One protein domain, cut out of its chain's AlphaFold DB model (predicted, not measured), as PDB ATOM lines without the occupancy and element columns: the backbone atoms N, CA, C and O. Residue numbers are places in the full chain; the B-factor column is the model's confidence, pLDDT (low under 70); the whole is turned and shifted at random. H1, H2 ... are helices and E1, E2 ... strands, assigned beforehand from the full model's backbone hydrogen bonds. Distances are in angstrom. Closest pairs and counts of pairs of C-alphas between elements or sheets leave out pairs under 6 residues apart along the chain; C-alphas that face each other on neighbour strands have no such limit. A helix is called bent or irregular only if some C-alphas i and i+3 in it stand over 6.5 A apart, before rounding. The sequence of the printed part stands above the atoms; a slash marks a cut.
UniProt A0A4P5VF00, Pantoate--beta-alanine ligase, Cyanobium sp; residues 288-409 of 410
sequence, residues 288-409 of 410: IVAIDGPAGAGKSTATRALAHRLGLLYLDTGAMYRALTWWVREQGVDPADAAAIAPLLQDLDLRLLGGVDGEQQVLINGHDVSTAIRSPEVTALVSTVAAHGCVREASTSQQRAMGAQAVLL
ATOM      1  N   ILE A 288     270.984 251.843 168.850       62.19
ATOM      2  CA  ILE A 288     270.147 250.768 168.323       62.19
ATOM      3  C   ILE A 288     270.860 250.183 167.111       62.19
ATOM      4  O   ILE A 288     271.251 250.914 166.202       62.19
ATOM      5  N   VAL A 289     270.995 248.861 167.069       61.62
ATOM      6  CA  VAL A 289     271.482 248.164 165.873       61.62
ATOM      7  C   VAL A 289     270.297 247.609 165.094       61.62
ATOM      8  O   VAL A 289     269.500 246.842 165.643       61.62
ATOM      9  N   ALA A 290     270.216 247.948 163.808       59.16
ATOM     10  CA  ALA A 290     269.309 247.322 162.854       59.16
ATOM     11  C   ALA A 290     270.111 246.844 161.636       59.16
ATOM     12  O   ALA A 290     270.816 247.629 161.022       59.16
ATOM     13  N   ILE A 291     270.015 245.560 161.280       60.91
ATOM     14  CA  ILE A 291     270.670 245.011 160.081       60.91
ATOM     15  C   ILE A 291     269.586 244.559 159.105       60.91
ATOM     16  O   ILE A 291     268.848 243.609 159.391       60.91
ATOM     17  N   ASP A 292     269.511 245.214 157.948       56.31
ATOM     18  CA  ASP A 292     268.544 244.898 156.892       56.31
ATOM     19  C   ASP A 292     269.129 243.979 155.796       56.31
ATOM     20  O   ASP A 292     270.341 243.840 155.636       56.31
ATOM     21  N   GLY A 293     268.260 243.271 155.070       53.84
ATOM     22  CA  GLY A 293     268.608 242.378 153.961       53.84
ATOM     23  C   GLY A 293     267.572 241.268 153.696       53.84
ATOM     24  O   GLY A 293     266.601 241.108 154.438       53.84
ATOM     25  N   PRO A 294     267.780 240.413 152.680       48.28
ATOM     26  CA  PRO A 294     266.777 239.443 152.225       48.28
ATOM     27  C   PRO A 294     266.455 238.358 153.268       48.28
ATOM     28  O   PRO A 294     267.328 237.948 154.040       48.28
ATOM     29  N   ALA A 295     265.198 237.904 153.322       55.28
ATOM     30  CA  ALA A 295     264.724 236.888 154.271       55.28
ATOM     31  C   ALA A 295     265.616 235.626 154.277       55.28
ATOM     32  O   ALA A 295     266.152 235.229 153.249       55.28
ATOM     33  N   GLY A 296     265.813 235.013 155.451       53.00
ATOM     34  CA  GLY A 296     266.615 233.786 155.601       53.00
ATOM     35  C   GLY A 296     268.136 233.973 155.728       53.00
ATOM     36  O   GLY A 296     268.822 233.030 156.101       53.00
ATOM     37  N   ALA A 297     268.684 235.180 155.533       63.09
ATOM     38  CA  ALA A 297     270.138 235.428 155.577       63.09
ATOM     39  C   ALA A 297     270.794 235.415 156.987       63.09
ATOM     40  O   ALA A 297     271.911 235.892 157.150       63.09
ATOM     41  N   GLY A 298     270.099 234.960 158.037       64.38
ATOM     42  CA  GLY A 298     270.646 234.900 159.407       64.38
ATOM     43  C   GLY A 298     270.811 236.246 160.138       64.38
ATOM     44  O   GLY A 298     271.306 236.275 161.264       64.38
ATOM     45  N   LYS A 299     270.360 237.360 159.544       73.88
ATOM     46  CA  LYS A 299     270.518 238.728 160.081       73.88
ATOM     47  C   LYS A 299     270.007 238.901 161.503       73.88
ATOM     48  O   LYS A 299     270.727 239.447 162.326       73.88
ATOM     49  N   SER A 300     268.806 238.421 161.821       66.62
ATOM     50  CA  SER A 300     268.230 238.579 163.165       66.62
ATOM     51  C   SER A 300     269.066 237.870 164.233       66.62
ATOM     52  O   SER A 300     269.268 238.411 165.315       66.62
ATOM     53  N   THR A 301     269.623 236.699 163.912       70.38
ATOM     54  CA  THR A 301     270.527 235.958 164.803       70.38
ATOM     55  C   THR A 301     271.854 236.697 164.983       70.38
ATOM     56  O   THR A 301     272.297 236.889 166.114       70.38
ATOM     57  N   ALA A 302     272.459 237.171 163.888       70.88
ATOM     58  CA  ALA A 302     273.712 237.924 163.929       70.88
ATOM     59  C   ALA A 302     273.563 239.267 164.665       70.88
ATOM     60  O   ALA A 302     274.397 239.611 165.499       70.88
ATOM     61  N   THR A 303     272.471 239.992 164.413       68.62
ATOM     62  CA  THR A 303     272.184 241.282 165.053       68.62
ATOM     63  C   THR A 303     271.916 241.111 166.538       68.62
ATOM     64  O   THR A 303     272.445 241.879 167.331       68.62
ATOM     65  N   ARG A 304     271.162 240.078 166.939       69.69
ATOM     66  CA  ARG A 304     270.926 239.775 168.357       69.69
ATOM     67  C   ARG A 304     272.225 239.421 169.077       69.69
ATOM     68  O   ARG A 304     272.470 239.933 170.162       69.69
ATOM     69  N   ALA A 305     273.078 238.598 168.463       69.12
ATOM     70  CA  ALA A 305     274.382 238.259 169.030       69.12
ATOM     71  C   ALA A 305     275.294 239.493 169.155       69.12
ATOM     72  O   ALA A 305     275.977 239.655 170.166       69.12
ATOM     73  N   LEU A 306     275.286 240.377 168.153       67.56
ATOM     74  CA  LEU A 306     276.035 241.633 168.167       67.56
ATOM     75  C   LEU A 306     275.516 242.584 169.251       67.56
ATOM     76  O   LEU A 306     276.300 243.075 170.056       67.56
ATOM     77  N   ALA A 307     274.204 242.800 169.300       68.50
ATOM     78  CA  ALA A 307     273.551 243.657 170.276       68.50
ATOM     79  C   ALA A 307     273.796 243.164 171.708       68.50
ATOM     80  O   ALA A 307     274.223 243.947 172.548       68.50
ATOM     81  N   HIS A 308     273.659 241.858 171.958       65.94
ATOM     82  CA  HIS A 308     273.970 241.248 173.251       65.94
ATOM     83  C   HIS A 308     275.443 241.442 173.644       65.94
ATOM     84  O   HIS A 308     275.738 241.873 174.754       65.94
ATOM     85  N   ARG A 309     276.393 241.182 172.732       62.19
ATOM     86  CA  ARG A 309     277.832 241.370 173.011       62.19
ATOM     87  C   ARG A 309     278.214 242.825 173.272       62.19
ATOM     88  O   ARG A 309     279.205 243.062 173.953       62.19
ATOM     89  N   LEU A 310     277.477 243.773 172.698       60.81
ATOM     90  CA  LEU A 310     277.763 245.202 172.793       60.81
ATOM     91  C   LEU A 310     276.855 245.940 173.793       60.81
ATOM     92  O   LEU A 310     277.004 247.150 173.947       60.81
ATOM     93  N   GLY A 311     275.924 245.245 174.457       59.03
ATOM     94  CA  GLY A 311     274.929 245.862 175.341       59.03
ATOM     95  C   GLY A 311     274.023 246.873 174.626       59.03
ATOM     96  O   GLY A 311     273.609 247.862 175.226       59.03
ATOM     97  N   LEU A 312     273.770 246.671 173.330       64.81
ATOM     98  CA  LEU A 312     272.969 247.565 172.492       64.81
ATOM     99  C   LEU A 312     271.521 247.092 172.413       64.81
ATOM    100  O   LEU A 312     271.228 245.903 172.540       64.81
ATOM    101  N   LEU A 313     270.609 248.023 172.138       63.12
ATOM    102  CA  LEU A 313     269.218 247.677 171.883       63.12
ATOM    103  C   LEU A 313     269.098 247.093 170.464       63.12
ATOM    104  O   LEU A 313     269.499 247.718 169.481       63.12
ATOM    105  N   TYR A 314     268.545 245.887 170.349       70.00
ATOM    106  CA  TYR A 314     268.210 245.275 169.063       70.00
ATOM    107  C   TYR A 314     266.785 245.656 168.653       70.00
ATOM    108  O   TYR A 314     265.841 245.436 169.411       70.00
ATOM    109  N   LEU A 315     266.617 246.188 167.443       69.25
ATOM    110  CA  LEU A 315     265.300 246.460 166.873       69.25
ATOM    111  C   LEU A 315     264.840 245.272 166.013       69.25
ATOM    112  O   LEU A 315     265.269 245.131 164.868       69.25
ATOM    113  N   ASP A 316     263.965 244.411 166.544       74.94
ATOM    114  CA  ASP A 316     263.370 243.315 165.768       74.94
ATOM    115  C   ASP A 316     262.259 243.851 164.852       74.94
ATOM    116  O   ASP A 316     261.077 243.864 165.200       74.94
ATOM    117  N   THR A 317     262.633 244.280 163.645       75.81
ATOM    118  CA  THR A 317     261.669 244.729 162.627       75.81
ATOM    119  C   THR A 317     260.647 243.641 162.284       75.81
ATOM    120  O   THR A 317     259.487 243.943 162.012       75.81
ATOM    121  N   GLY A 318     261.024 242.362 162.384       78.62
ATOM    122  CA  GLY A 318     260.104 241.241 162.226       78.62
ATOM    123  C   GLY A 318     259.051 241.184 163.335       78.62
ATOM    124  O   GLY A 318     257.900 240.844 163.063       78.62
ATOM    125  N   ALA A 319     259.407 241.536 164.572       83.69
ATOM    126  CA  ALA A 319     258.453 241.620 165.676       83.69
ATOM    127  C   ALA A 319     257.446 242.756 165.471       83.69
ATOM    128  O   ALA A 319     256.275 242.571 165.786       83.69
ATOM    129  N   MET A 320     257.862 243.875 164.864       86.81
ATOM    130  CA  MET A 320     256.955 244.975 164.509       86.81
ATOM    131  C   MET A 320     255.871 244.516 163.530       86.81
ATOM    132  O   MET A 320     254.683 244.713 163.781       86.81
ATOM    133  N   TYR A 321     256.259 243.844 162.438       88.88
ATOM    134  CA  TYR A 321     255.293 243.334 161.460       88.88
ATOM    135  C   TYR A 321     254.376 242.258 162.054       88.88
ATOM    136  O   TYR A 321     253.183 242.239 161.752       88.88
ATOM    137  N   ARG A 322     254.891 241.392 162.936       90.69
ATOM    138  CA  ARG A 322     254.063 240.403 163.647       90.69
ATOM    139  C   ARG A 322     253.096 241.054 164.641       90.69
ATOM    140  O   ARG A 322     251.955 240.617 164.711       90.69
ATOM    141  N   ALA A 323     253.500 242.111 165.347       91.69
ATOM    142  CA  ALA A 323     252.618 242.875 166.235       91.69
ATOM    143  C   ALA A 323     251.480 243.548 165.462       91.69
ATOM    144  O   ALA A 323     250.321 243.408 165.839       91.69
ATOM    145  N   LEU A 324     251.791 244.189 164.332       92.44
ATOM    146  CA  LEU A 324     250.781 244.765 163.441       92.44
ATOM    147  C   LEU A 324     249.827 243.701 162.889       92.44
ATOM    148  O   LEU A 324     248.619 243.904 162.878       92.44
ATOM    149  N   THR A 325     250.355 242.546 162.481       93.12
ATOM    150  CA  THR A 325     249.542 241.416 162.002       93.12
ATOM    151  C   THR A 325     248.618 240.884 163.098       93.12
ATOM    152  O   THR A 325     247.446 240.618 162.841       93.12
ATOM    153  N   TRP A 326     249.129 240.756 164.327       95.06
ATOM    154  CA  TRP A 326     248.325 240.381 165.485       95.06
ATOM    155  C   TRP A 326     247.213 241.403 165.736       95.06
ATOM    156  O   TRP A 326     246.069 241.004 165.901       95.06
ATOM    157  N   TRP A 327     247.519 242.702 165.670       94.62
ATOM    158  CA  TRP A 327     246.533 243.767 165.862       94.62
ATOM    159  C   TRP A 327     245.434 243.750 164.799       94.62
ATOM    160  O   TRP A 327     244.262 243.760 165.151       94.62
ATOM    161  N   VAL A 328     245.785 243.636 163.514       93.25
ATOM    162  CA  VAL A 328     244.806 243.507 162.416       93.25
ATOM    163  C   VAL A 328     243.862 242.327 162.659       93.25
ATOM    164  O   VAL A 328     242.646 242.466 162.530       93.25
ATOM    165  N   ARG A 329     244.416 241.181 163.075       93.00
ATOM    166  CA  ARG A 329     243.637 239.982 163.398       93.00
ATOM    167  C   ARG A 329     242.737 240.182 164.618       93.00
ATOM    168  O   ARG A 329     241.588 239.761 164.580       93.00
ATOM    169  N   GLU A 330     243.248 240.795 165.681       93.75
ATOM    170  CA  GLU A 330     242.498 241.025 166.921       93.75
ATOM    171  C   GLU A 330     241.320 241.984 166.702       93.75
ATOM    172  O   GLU A 330     240.259 241.818 167.296       93.75
ATOM    173  N   GLN A 331     241.469 242.933 165.774       93.19
ATOM    174  CA  GLN A 331     240.392 243.827 165.342       93.19
ATOM    175  C   GLN A 331     239.410 243.170 164.353       93.19
ATOM    176  O   GLN A 331     238.463 243.814 163.908       93.19
ATOM    177  N   GLY A 332     239.622 241.899 163.988       91.44
ATOM    178  CA  GLY A 332     238.751 241.155 163.076       91.44
ATOM    179  C   GLY A 332     238.764 241.668 161.634       91.44
ATOM    180  O   GLY A 332     237.816 241.414 160.893       91.44
ATOM    181  N   VAL A 333     239.810 242.396 161.233       93.62
ATOM    182  CA  VAL A 333     239.954 242.945 159.879       93.62
ATOM    183  C   VAL A 333     240.596 241.916 158.952       93.62
ATOM    184  O   VAL A 333     241.506 241.188 159.354       93.62
ATOM    185  N   ASP A 334     240.137 241.864 157.698       92.44
ATOM    186  CA  ASP A 334     240.724 241.004 156.669       92.44
ATOM    187  C   ASP A 334     242.193 241.405 156.401       92.44
ATOM    188  O   ASP A 334     242.454 242.526 155.952       92.44
ATOM    189  N   PRO A 335     243.169 240.501 156.620       90.31
ATOM    190  CA  PRO A 335     244.583 240.743 156.334       90.31
ATOM    191  C   PRO A 335     244.893 241.130 154.879       90.31
ATOM    192  O   PRO A 335     245.967 241.674 154.613       90.31
ATOM    193  N   ALA A 336     244.003 240.830 153.929       92.19
ATOM    194  CA  ALA A 336     244.157 241.174 152.518       92.19
ATOM    195  C   ALA A 336     243.586 242.559 152.147       92.19
ATOM    196  O   ALA A 336     243.897 243.058 151.064       92.19
ATOM    197  N   ASP A 337     242.805 243.202 153.020       93.19
ATOM    198  CA  ASP A 337     242.141 244.478 152.732       93.19
ATOM    199  C   ASP A 337     242.939 245.681 153.260       93.19
ATOM    200  O   ASP A 337     242.845 246.089 154.420       93.19
ATOM    201  N   ALA A 338     243.709 246.306 152.370       90.62
ATOM    202  CA  ALA A 338     244.498 247.491 152.699       90.62
ATOM    203  C   ALA A 338     243.649 248.685 153.183       90.62
ATOM    204  O   ALA A 338     244.127 249.472 154.007       90.62
ATOM    205  N   ALA A 339     242.419 248.840 152.678       91.19
ATOM    206  CA  ALA A 339     241.550 249.967 153.009       91.19
ATOM    207  C   ALA A 339     240.964 249.825 154.418       91.19
ATOM    208  O   ALA A 339     240.840 250.823 155.127       91.19
ATOM    209  N   ALA A 340     240.677 248.595 154.844       90.06
ATOM    210  CA  ALA A 340     240.248 248.298 156.208       90.06
ATOM    211  C   ALA A 340     241.410 248.322 157.219       90.06
ATOM    212  O   ALA A 340     241.210 248.673 158.380       90.06
ATOM    213  N   ILE A 341     242.637 248.001 156.786       93.06
ATOM    214  CA  ILE A 341     243.833 248.045 157.642       93.06
ATOM    215  C   ILE A 341     244.283 249.484 157.924       93.06
ATOM    216  O   ILE A 341     244.681 249.786 159.046       93.06
ATOM    217  N   ALA A 342     244.244 250.384 156.935       90.88
ATOM    218  CA  ALA A 342     244.820 251.726 157.065       90.88
ATOM    219  C   ALA A 342     244.302 252.547 158.274       90.88
ATOM    220  O   ALA A 342     245.135 253.158 158.951       90.88
ATOM    221  N   PRO A 343     242.997 252.543 158.620       92.00
ATOM    222  CA  PRO A 343     242.491 253.212 159.820       92.00
ATOM    223  C   PRO A 343     243.086 252.671 161.127       92.00
ATOM    224  O   PRO A 343     243.327 253.448 162.044       92.00
ATOM    225  N   LEU A 344     243.386 251.368 161.207       90.19
ATOM    226  CA  LEU A 344     243.963 250.744 162.408       90.19
ATOM    227  C   LEU A 344     245.403 251.186 162.697       90.19
ATOM    228  O   LEU A 344     245.917 250.927 163.785       90.19
ATOM    229  N   LEU A 345     246.066 251.789 161.709       89.69
ATOM    230  CA  LEU A 345     247.448 252.257 161.797       89.69
ATOM    231  C   LEU A 345     247.541 253.741 162.186       89.69
ATOM    232  O   LEU A 345     248.644 254.229 162.439       89.69
ATOM    233  N   GLN A 346     246.412 254.457 162.222       84.81
ATOM    234  CA  GLN A 346     246.352 255.832 162.718       84.81
ATOM    235  C   GLN A 346     246.608 255.835 164.229       84.81
ATOM    236  O   GLN A 346     246.082 254.988 164.946       84.81
ATOM    237  N   ASP A 347     247.463 256.747 164.694       81.75
ATOM    238  CA  ASP A 347     247.863 256.879 166.105       81.75
ATOM    239  C   ASP A 347     248.408 255.594 166.756       81.75
ATOM    240  O   ASP A 347     248.367 255.426 167.973       81.75
ATOM    241  N   LEU A 348     248.965 254.694 165.941       86.56
ATOM    242  CA  LEU A 348     249.607 253.469 166.399       86.56
ATOM    243  C   LEU A 348     250.706 253.775 167.434       86.56
ATOM    244  O   LEU A 348     251.679 254.463 167.123       86.56
ATOM    245  N   ASP A 349     250.602 253.200 168.630       87.56
ATOM    246  CA  ASP A 349     251.665 253.213 169.642       87.56
ATOM    247  C   ASP A 349     252.309 251.830 169.700       87.56
ATOM    248  O   ASP A 349     251.795 250.906 170.331       87.56
ATOM    249  N   LEU A 350     253.433 251.669 169.003       87.31
ATOM    250  CA  LEU A 350     254.203 250.435 169.019       87.31
ATOM    251  C   LEU A 350     255.490 250.669 169.807       87.31
ATOM    252  O   LEU A 350     256.326 251.476 169.408       87.31
ATOM    253  N   ARG A 351     255.689 249.928 170.900       84.56
ATOM    254  CA  ARG A 351     256.889 250.040 171.740       84.56
ATOM    255  C   ARG A 351     257.632 248.723 171.806       84.56
ATOM    256  O   ARG A 351     257.051 247.662 172.025       84.56
ATOM    257  N   LEU A 352     258.944 248.819 171.647       78.56
ATOM    258  CA  LEU A 352     259.875 247.709 171.764       78.56
ATOM    259  C   LEU A 352     260.800 247.993 172.946       78.56
ATOM    260  O   LEU A 352     261.703 248.822 172.844       78.56
ATOM    261  N   LEU A 353     260.558 247.330 174.073       74.50
ATOM    262  CA  LEU A 353     261.340 247.503 175.296       74.50
ATOM    263  C   LEU A 353     262.354 246.357 175.402       74.50
ATOM    264  O   LEU A 353     261.994 245.185 175.301       74.50
ATOM    265  N   GLY A 354     263.637 246.688 175.549       66.62
ATOM    266  CA  GLY A 354     264.702 245.691 175.681       66.62
ATOM    267  C   GLY A 354     264.898 245.238 177.129       66.62
ATOM    268  O   GLY A 354     265.037 246.084 178.011       66.62
ATOM    269  N   GLY A 355     264.954 243.924 177.362       53.88
ATOM    270  CA  GLY A 355     265.473 243.318 178.590       53.88
ATOM    271  C   GLY A 355     266.969 242.993 178.482       53.88
ATOM    272  O   GLY A 355     267.485 242.745 177.390       53.88
ATOM    273  N   VAL A 356     267.665 242.984 179.624       45.28
ATOM    274  CA  VAL A 356     269.124 242.756 179.737       45.28
ATOM    275  C   VAL A 356     269.547 241.373 179.203       45.28
ATOM    276  O   VAL A 356     270.674 241.220 178.740       45.28
ATOM    277  N   ASP A 357     268.617 240.414 179.137       47.78
ATOM    278  CA  ASP A 357     268.854 239.027 178.701       47.78
ATOM    279  C   ASP A 357     268.417 238.735 177.249       47.78
ATOM    280  O   ASP A 357     268.334 237.585 176.819       47.78
ATOM    281  N   GLY A 358     268.122 239.772 176.455       51.91
ATOM    282  CA  GLY A 358     267.750 239.618 175.042       51.91
ATOM    283  C   GLY A 358     266.289 239.222 174.789       51.91
ATOM    284  O   GLY A 358     265.893 239.092 173.625       51.91
ATOM    285  N   GLU A 359     265.470 239.087 175.836       59.03
ATOM    286  CA  GLU A 359     264.014 239.084 175.702       59.03
ATOM    287  C   GLU A 359     263.510 240.514 175.484       59.03
ATOM    288  O   GLU A 359     263.739 241.422 176.285       59.03
ATOM    289  N   GLN A 360     262.857 240.723 174.344       71.62
ATOM    290  CA  GLN A 360     262.268 241.999 173.963       71.62
ATOM    291  C   GLN A 360     260.769 241.953 174.244       71.62
ATOM    292  O   GLN A 360     260.068 241.099 173.690       71.62
ATOM    293  N   GLN A 361     260.299 242.878 175.079       84.75
ATOM    294  CA  GLN A 361     258.880 243.089 175.314       84.75
ATOM    295  C   GLN A 361     258.313 243.945 174.176       84.75
ATOM    296  O   GLN A 361     258.873 244.988 173.823       84.75
ATOM    297  N   VAL A 362     257.216 243.486 173.579       87.69
ATOM    298  CA  VAL A 362     256.557 244.129 172.440       87.69
ATOM    299  C   VAL A 362     255.173 244.576 172.870       87.69
ATOM    300  O   VAL A 362     254.335 243.744 173.208       87.69
ATOM    301  N   LEU A 363     254.935 245.884 172.835       89.88
ATOM    302  CA  LEU A 363     253.650 246.490 173.162       89.88
ATOM    303  C   LEU A 363     253.045 247.127 171.915       89.88
ATOM    304  O   LEU A 363     253.733 247.886 171.235       89.88
ATOM    305  N   ILE A 364     251.770 246.864 171.642       91.88
ATOM    306  CA  ILE A 364     251.000 247.548 170.595       91.88
ATOM    307  C   ILE A 364     249.726 248.128 171.203       91.88
ATOM    308  O   ILE A 364     248.945 247.404 171.812       91.88
ATOM    309  N   ASN A 365     249.550 249.446 171.100       91.06
ATOM    310  CA  ASN A 365     248.441 250.196 171.695       91.06
ATOM    311  C   ASN A 365     248.212 249.852 173.183       91.06
ATOM    312  O   ASN A 365     247.083 249.737 173.648       91.06
ATOM    313  N   GLY A 366     249.304 249.641 173.930       88.19
ATOM    314  CA  GLY A 366     249.281 249.274 175.352       88.19
ATOM    315  C   GLY A 366     249.138 247.776 175.659       88.19
ATOM    316  O   GLY A 366     249.266 247.396 176.821       88.19
ATOM    317  N   HIS A 367     248.933 246.915 174.659       90.44
ATOM    318  CA  HIS A 367     248.849 245.463 174.838       90.44
ATOM    319  C   HIS A 367     250.227 244.810 174.741       90.44
ATOM    320  O   HIS A 367     250.894 244.959 173.719       90.44
ATOM    321  N   ASP A 368     250.641 244.052 175.762       91.38
ATOM    322  CA  ASP A 368     251.834 243.203 175.676       91.38
ATOM    323  C   ASP A 368     251.531 241.977 174.811       91.38
ATOM    324  O   ASP A 368     250.760 241.093 175.185       91.38
ATOM    325  N   VAL A 369     252.146 241.938 173.634       91.44
ATOM    326  CA  VAL A 369     251.932 240.903 172.620       91.44
ATOM    327  C   VAL A 369     253.154 240.014 172.439       91.44
ATOM    328  O   VAL A 369     253.204 239.216 171.506       91.44
ATOM    329  N   SER A 370     254.145 240.116 173.327       86.62
ATOM    330  CA  SER A 370     255.452 239.466 173.191       86.62
ATOM    331  C   SER A 370     255.342 237.974 172.864       86.62
ATOM    332  O   SER A 370     256.010 237.474 171.958       86.62
ATOM    333  N   THR A 371     254.479 237.240 173.561       86.19
ATOM    334  CA  THR A 371     254.240 235.810 173.308       86.19
ATOM    335  C   THR A 371     253.314 235.587 172.112       86.19
ATOM    336  O   THR A 371     253.621 234.767 171.245       86.19
ATOM    337  N   ALA A 372     252.225 236.352 172.024       87.50
ATOM    338  CA  ALA A 372     251.176 236.187 171.021       87.50
ATOM    339  C   ALA A 372     251.676 236.371 169.581       87.50
ATOM    340  O   ALA A 372     251.287 235.622 168.687       87.50
ATOM    341  N   ILE A 373     252.611 237.297 169.348       88.00
ATOM    342  CA  ILE A 373     253.174 237.534 168.011       88.00
ATOM    343  C   ILE A 373     253.990 236.356 167.470       88.00
ATOM    344  O   ILE A 373     254.330 236.350 166.291       88.00
ATOM    345  N   ARG A 374     254.353 235.380 168.311       85.06
ATOM    346  CA  ARG A 374     255.137 234.197 167.920       85.06
ATOM    347  C   ARG A 374     254.258 233.005 167.542       85.06
ATOM    348  O   ARG A 374     254.792 231.938 167.245       85.06
ATOM    349  N   SER A 375     252.935 233.167 167.555       88.81
ATOM    350  CA  SER A 375     252.016 232.086 167.229       88.81
ATOM    351  C   SER A 375     252.078 231.711 165.733       88.81
ATOM    352  O   SER A 375     252.390 232.563 164.882       88.81
ATOM    353  N   PRO A 376     251.793 230.444 165.375       86.19
ATOM    354  CA  PRO A 376     251.715 230.016 163.980       86.19
ATOM    355  C   PRO A 376     250.684 230.810 163.169       86.19
ATOM    356  O   PRO A 376     250.931 231.128 162.007       86.19
ATOM    357  N   GLU A 377     249.562 231.180 163.789       88.31
ATOM    358  CA  GLU A 377     248.466 231.913 163.148       88.31
ATOM    359  C   GLU A 377     248.900 233.317 162.727       88.31
ATOM    360  O   GLU A 377     248.629 233.737 161.604       88.31
ATOM    361  N   VAL A 378     249.621 234.033 163.597       88.88
ATOM    362  CA  VAL A 378     250.194 235.341 163.251       88.88
ATOM    363  C   VAL A 378     251.248 235.167 162.162       88.88
ATOM    364  O   VAL A 378     251.221 235.871 161.157       88.88
ATOM    365  N   THR A 379     252.149 234.195 162.323       86.50
ATOM    366  CA  THR A 379     253.251 233.948 161.379       86.50
ATOM    367  C   THR A 379     252.752 233.699 159.955       86.50
ATOM    368  O   THR A 379     253.347 234.208 159.006       86.50
ATOM    369  N   ALA A 380     251.641 232.974 159.801       87.56
ATOM    370  CA  ALA A 380     251.046 232.674 158.501       87.56
ATOM    371  C   ALA A 380     250.528 233.920 157.757       87.56
ATOM    372  O   ALA A 380     250.524 233.939 156.528       87.56
ATOM    373  N   LEU A 381     250.116 234.966 158.481       90.00
ATOM    374  CA  LEU A 381     249.481 236.160 157.912       90.00
ATOM    375  C   LEU A 381     250.450 237.331 157.692       90.00
ATOM    376  O   LEU A 381     250.121 238.273 156.968       90.00
ATOM    377  N   VAL A 382     251.654 237.274 158.269       89.38
ATOM    378  CA  VAL A 382     252.628 238.381 158.242       89.38
ATOM    379  C   VAL A 382     252.987 238.806 156.827       89.38
ATOM    380  O   VAL A 382     253.034 240.000 156.550       89.38
ATOM    381  N   SER A 383     253.232 237.854 155.927       86.88
ATOM    382  CA  SER A 383     253.595 238.166 154.540       86.88
ATOM    383  C   SER A 383     252.479 238.918 153.812       86.88
ATOM    384  O   SER A 383     252.770 239.843 153.058       86.88
ATOM    385  N   THR A 384     251.219 238.555 154.069       89.12
ATOM    386  CA  THR A 384     250.039 239.207 153.486       89.12
ATOM    387  C   THR A 384     249.898 240.633 154.009       89.12
ATOM    388  O   THR A 384     249.818 241.568 153.219       89.12
ATOM    389  N   VAL A 385     249.969 240.824 155.330       89.50
ATOM    390  CA  VAL A 385     249.830 242.154 155.946       89.50
ATOM    391  C   VAL A 385     251.012 243.064 155.584       89.50
ATOM    392  O   VAL A 385     250.821 244.222 155.224       89.50
ATOM    393  N   ALA A 386     252.244 242.549 155.605       87.94
ATOM    394  CA  ALA A 386     253.451 243.310 155.265       87.94
ATOM    395  C   ALA A 386     253.576 243.638 153.763       87.94
ATOM    396  O   ALA A 386     254.433 244.443 153.373       87.94
ATOM    397  N   ALA A 387     252.759 243.030 152.897       89.19
ATOM    398  CA  ALA A 387     252.710 243.372 151.478       89.19
ATOM    399  C   ALA A 387     252.086 244.757 151.233       89.19
ATOM    400  O   ALA A 387     252.453 245.415 150.258       89.19
ATOM    401  N   HIS A 388     251.211 245.220 152.130       90.25
ATOM    402  CA  HIS A 388     250.493 246.484 151.984       90.25
ATOM    403  C   HIS A 388     251.392 247.701 152.218       90.25
ATOM    404  O   HIS A 388     252.150 247.765 153.189       90.25
ATOM    405  N   GLY A 389     251.269 248.708 151.347       87.50
ATOM    406  CA  GLY A 389     252.043 249.952 151.436       87.50
ATOM    407  C   GLY A 389     251.825 250.699 152.755       87.50
ATOM    408  O   GLY A 389     252.797 251.059 153.415       87.50
ATOM    409  N   CYS A 390     250.567 250.822 153.198       88.62
ATOM    410  CA  CYS A 390     250.202 251.513 154.441       88.62
ATOM    411  C   CYS A 390     250.876 250.906 155.688       88.62
ATOM    412  O   CYS A 390     251.322 251.635 156.571       88.62
ATOM    413  N   VAL A 391     251.034 249.578 155.737       88.25
ATOM    414  CA  VAL A 391     251.706 248.866 156.839       88.25
ATOM    415  C   VAL A 391     253.205 249.159 156.846       88.25
ATOM    416  O   VAL A 391     253.785 249.405 157.908       88.25
ATOM    417  N   ARG A 392     253.851 249.167 155.673       85.12
ATOM    418  CA  ARG A 392     255.279 249.508 155.562       85.12
ATOM    419  C   ARG A 392     255.531 250.963 155.936       85.12
ATOM    420  O   ARG A 392     256.503 251.243 156.634       85.12
ATOM    421  N   GLU A 393     254.661 251.873 155.511       84.69
ATOM    422  CA  GLU A 393     254.739 253.295 155.855       84.69
ATOM    423  C   GLU A 393     254.586 253.516 157.364       84.69
ATOM    424  O   GLU A 393     255.432 254.180 157.967       84.69
ATOM    425  N   ALA A 394     253.589 252.889 157.996       85.56
ATOM    426  CA  ALA A 394     253.391 252.953 159.443       85.56
ATOM    427  C   ALA A 394     254.591 252.380 160.216       85.56
ATOM    428  O   ALA A 394     255.121 253.034 161.114       85.56
ATOM    429  N   SER A 395     255.091 251.203 159.818       83.12
ATOM    430  CA  SER A 395     256.292 250.589 160.402       83.12
ATOM    431  C   SER A 395     257.524 251.490 160.253       83.12
ATOM    432  O   SER A 395     258.245 251.723 161.222       83.12
ATOM    433  N   THR A 396     257.727 252.092 159.076       81.56
ATOM    434  CA  THR A 396     258.819 253.051 158.828       81.56
ATOM    435  C   THR A 396     258.691 254.294 159.709       81.56
ATOM    436  O   THR A 396     259.688 254.781 160.243       81.56
ATOM    437  N   SER A 397     257.475 254.816 159.881       83.06
ATOM    438  CA  SER A 397     257.207 255.968 160.745       83.06
ATOM    439  C   SER A 397     257.557 255.661 162.206       83.06
ATOM    440  O   SER A 397     258.292 256.423 162.834       83.06
ATOM    441  N   GLN A 398     257.151 254.490 162.709       82.44
ATOM    442  CA  GLN A 398     257.506 254.016 164.052       82.44
ATOM    443  C   GLN A 398     259.017 253.820 164.213       82.44
ATOM    444  O   GLN A 398     259.595 254.279 165.193       82.44
ATOM    445  N   GLN A 399     259.695 253.221 163.228       75.81
ATOM    446  CA  GLN A 399     261.157 253.078 163.242       75.81
ATOM    447  C   GLN A 399     261.864 254.433 163.296       75.81
ATOM    448  O   GLN A 399     262.833 254.593 164.033       75.81
ATOM    449  N   ARG A 400     261.375 255.429 162.548       73.50
ATOM    450  CA  ARG A 400     261.901 256.799 162.594       73.50
ATOM    451  C   ARG A 400     261.625 257.467 163.936       73.50
ATOM    452  O   ARG A 400     262.510 258.150 164.435       73.50
ATOM    453  N   ALA A 401     260.459 257.251 164.542       74.50
ATOM    454  CA  ALA A 401     260.148 257.750 165.881       74.50
ATOM    455  C   ALA A 401     261.056 257.115 166.952       74.50
ATOM    456  O   ALA A 401     261.626 257.825 167.780       74.50
ATOM    457  N   MET A 402     261.293 255.801 166.876       71.31
ATOM    458  CA  MET A 402     262.247 255.082 167.731       71.31
ATOM    459  C   MET A 402     263.693 255.554 167.490       71.31
ATOM    460  O   MET A 402     264.436 255.794 168.438       71.31
ATOM    461  N   GLY A 403     264.081 255.783 166.232       61.69
ATOM    462  CA  GLY A 403     265.367 256.376 165.842       61.69
ATOM    463  C   GLY A 403     265.495 257.872 166.167       61.69
ATOM    464  O   GLY A 403     266.593 258.408 166.246       61.69
ATOM    465  N   ALA A 404     264.394 258.574 166.425       60.72
ATOM    466  CA  ALA A 404     264.423 259.918 166.993       60.72
ATOM    467  C   ALA A 404     264.650 259.885 168.510       60.72
ATOM    468  O   ALA A 404     264.968 260.924 169.087       60.72
ATOM    469  N   GLN A 405     264.527 258.714 169.149       53.19
ATOM    470  CA  GLN A 405     264.777 258.451 170.569       53.19
ATOM    471  C   GLN A 405     266.062 257.639 170.821       53.19
ATOM    472  O   GLN A 405     266.419 257.431 171.975       53.19
ATOM    473  N   ALA A 406     266.812 257.243 169.785       51.19
ATOM    474  CA  ALA A 406     268.085 256.520 169.902       51.19
ATOM    475  C   ALA A 406     268.892 256.548 168.586       51.19
ATOM    476  O   ALA A 406     268.353 256.892 167.548       51.19
ATOM    477  N   VAL A 407     270.183 256.201 168.584       48.31
ATOM    478  CA  VAL A 407     270.995 256.259 167.346       48.31
ATOM    479  C   VAL A 407     270.869 254.957 166.561       48.31
ATOM    480  O   VAL A 407     271.347 253.932 167.034       48.31
ATOM    481  N   LEU A 408     270.268 254.993 165.369       42.75
ATOM    482  CA  LEU A 408     270.187 253.836 164.472       42.75
ATOM    483  C   LEU A 408     271.519 253.635 163.728       42.75
ATOM    484  O   LEU A 408     271.945 254.507 162.972       42.75
ATOM    485  N   LEU A 409     272.155 252.484 163.928       42.34
ATOM    486  CA  LEU A 409     273.216 251.974 163.059       42.34
ATOM    487  C   LEU A 409     272.553 251.049 162.031       42.34
ATOM    488  O   LEU A 409     272.002 250.022 162.433       42.34
TER     489      LEU A 409
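AT A GLANCE: This is residues 288 to 409 of the 410 residues of the protein "Pantoate--beta-alanine ligase" of Cyanobium sp (UniProt A0A4P5VF00). A helix, H2, runs through the middle, with the two-stranded hairpin E1 and E2 along one side of it, H4 crossing it on another side, and H5 slanting past H2 and E1 on a third. H3 packs on residues 390 to 391 of H5 at one end of the longest axis, while H1 lies at the other end, separate from the other named elements, and residues 293 to 298 before it stick out. The 122 printed residues hold five named helices and three named strands in the order H1 H2 H3 E1 E2 H4 H5 E3; the sheet, E1 - E2, is antiparallel and the class is mostly helix. The whole is compact, with a radius of gyration of the C-alphas of 14.1 A and spans of 41 by 28 by 25 A.

HOW THE PARTS SIT: H1, residues 299 to 310, and H2, residues 317 to 330, are apart. H3, residues 338 to 344, is close to H2 but not clearly touching, about perpendicular at 88 degrees; the closest C-alphas, of Val 328 and Ile 341, are 6.7 A apart. E1, residues 350 to 354, and E2, residues 360 to 364, are an antiparallel hairpin, with N 351 and O 363 at 2.8 A and N 361 and O 353 at 2.9 A, within hydrogen-bond range. The closest C-alphas of H2 and E2, of Ala 323 and Ile 364, are 6.6 A apart. H4, residues 376 to 387, touches H2 about perpendicular at 76 degrees, at residues 321 to 326 of H2 alone; the closest C-alphas, of Thr 325 and Val 382, are 5.7 A apart. H5, residues 389 to 403, only just touches H2, with 3 pairs of C-alphas within 8 A, the closest being Met 320 and Ser 395 at 7.0 A, at a steep tilt of 53 degrees, opposite ways. H5 touches H3 with residues 390 to 391 alone, at a shallow tilt of 34 degrees, only just short of steep, the same way; the closest C-alphas, of Ala 342 and Cys 390, are 6.0 A apart. E3, residues 407 to 409, pairs with no named strand, and it and H5 meet only through their link. In H1, H2 and H5 every O i to N i+4 pair is within hydrogen-bond range; in H4 5 of 8 are, and in H3 1 of 3, beside 2 of 4 O i to N i+3 pairs.

IN THESE COORDINATES: H1 begins at C-alpha 299 (270.518, 238.728, 160.081) and is 16.0 A long. H2 is 20.0 A long, H4 18.3 A and H5 20.6 A. H4 is irregular, with C-alphas 380 and 383 7.2 A apart. E3 ends at C-alpha 409 (273.216, 251.974, 163.059).

THE WHOLE: The C-alphas farthest apart, of Arg 309 and Ala 339, are 42.3 A apart. The printed part has no cut, and the link from E2 to H4 is long, with 11 residues. The mean pLDDT of the printed part is 78.1; 37 residues are under 70, among them 288 to 298, 303 to 313, 354 to 359 and 403 to 409.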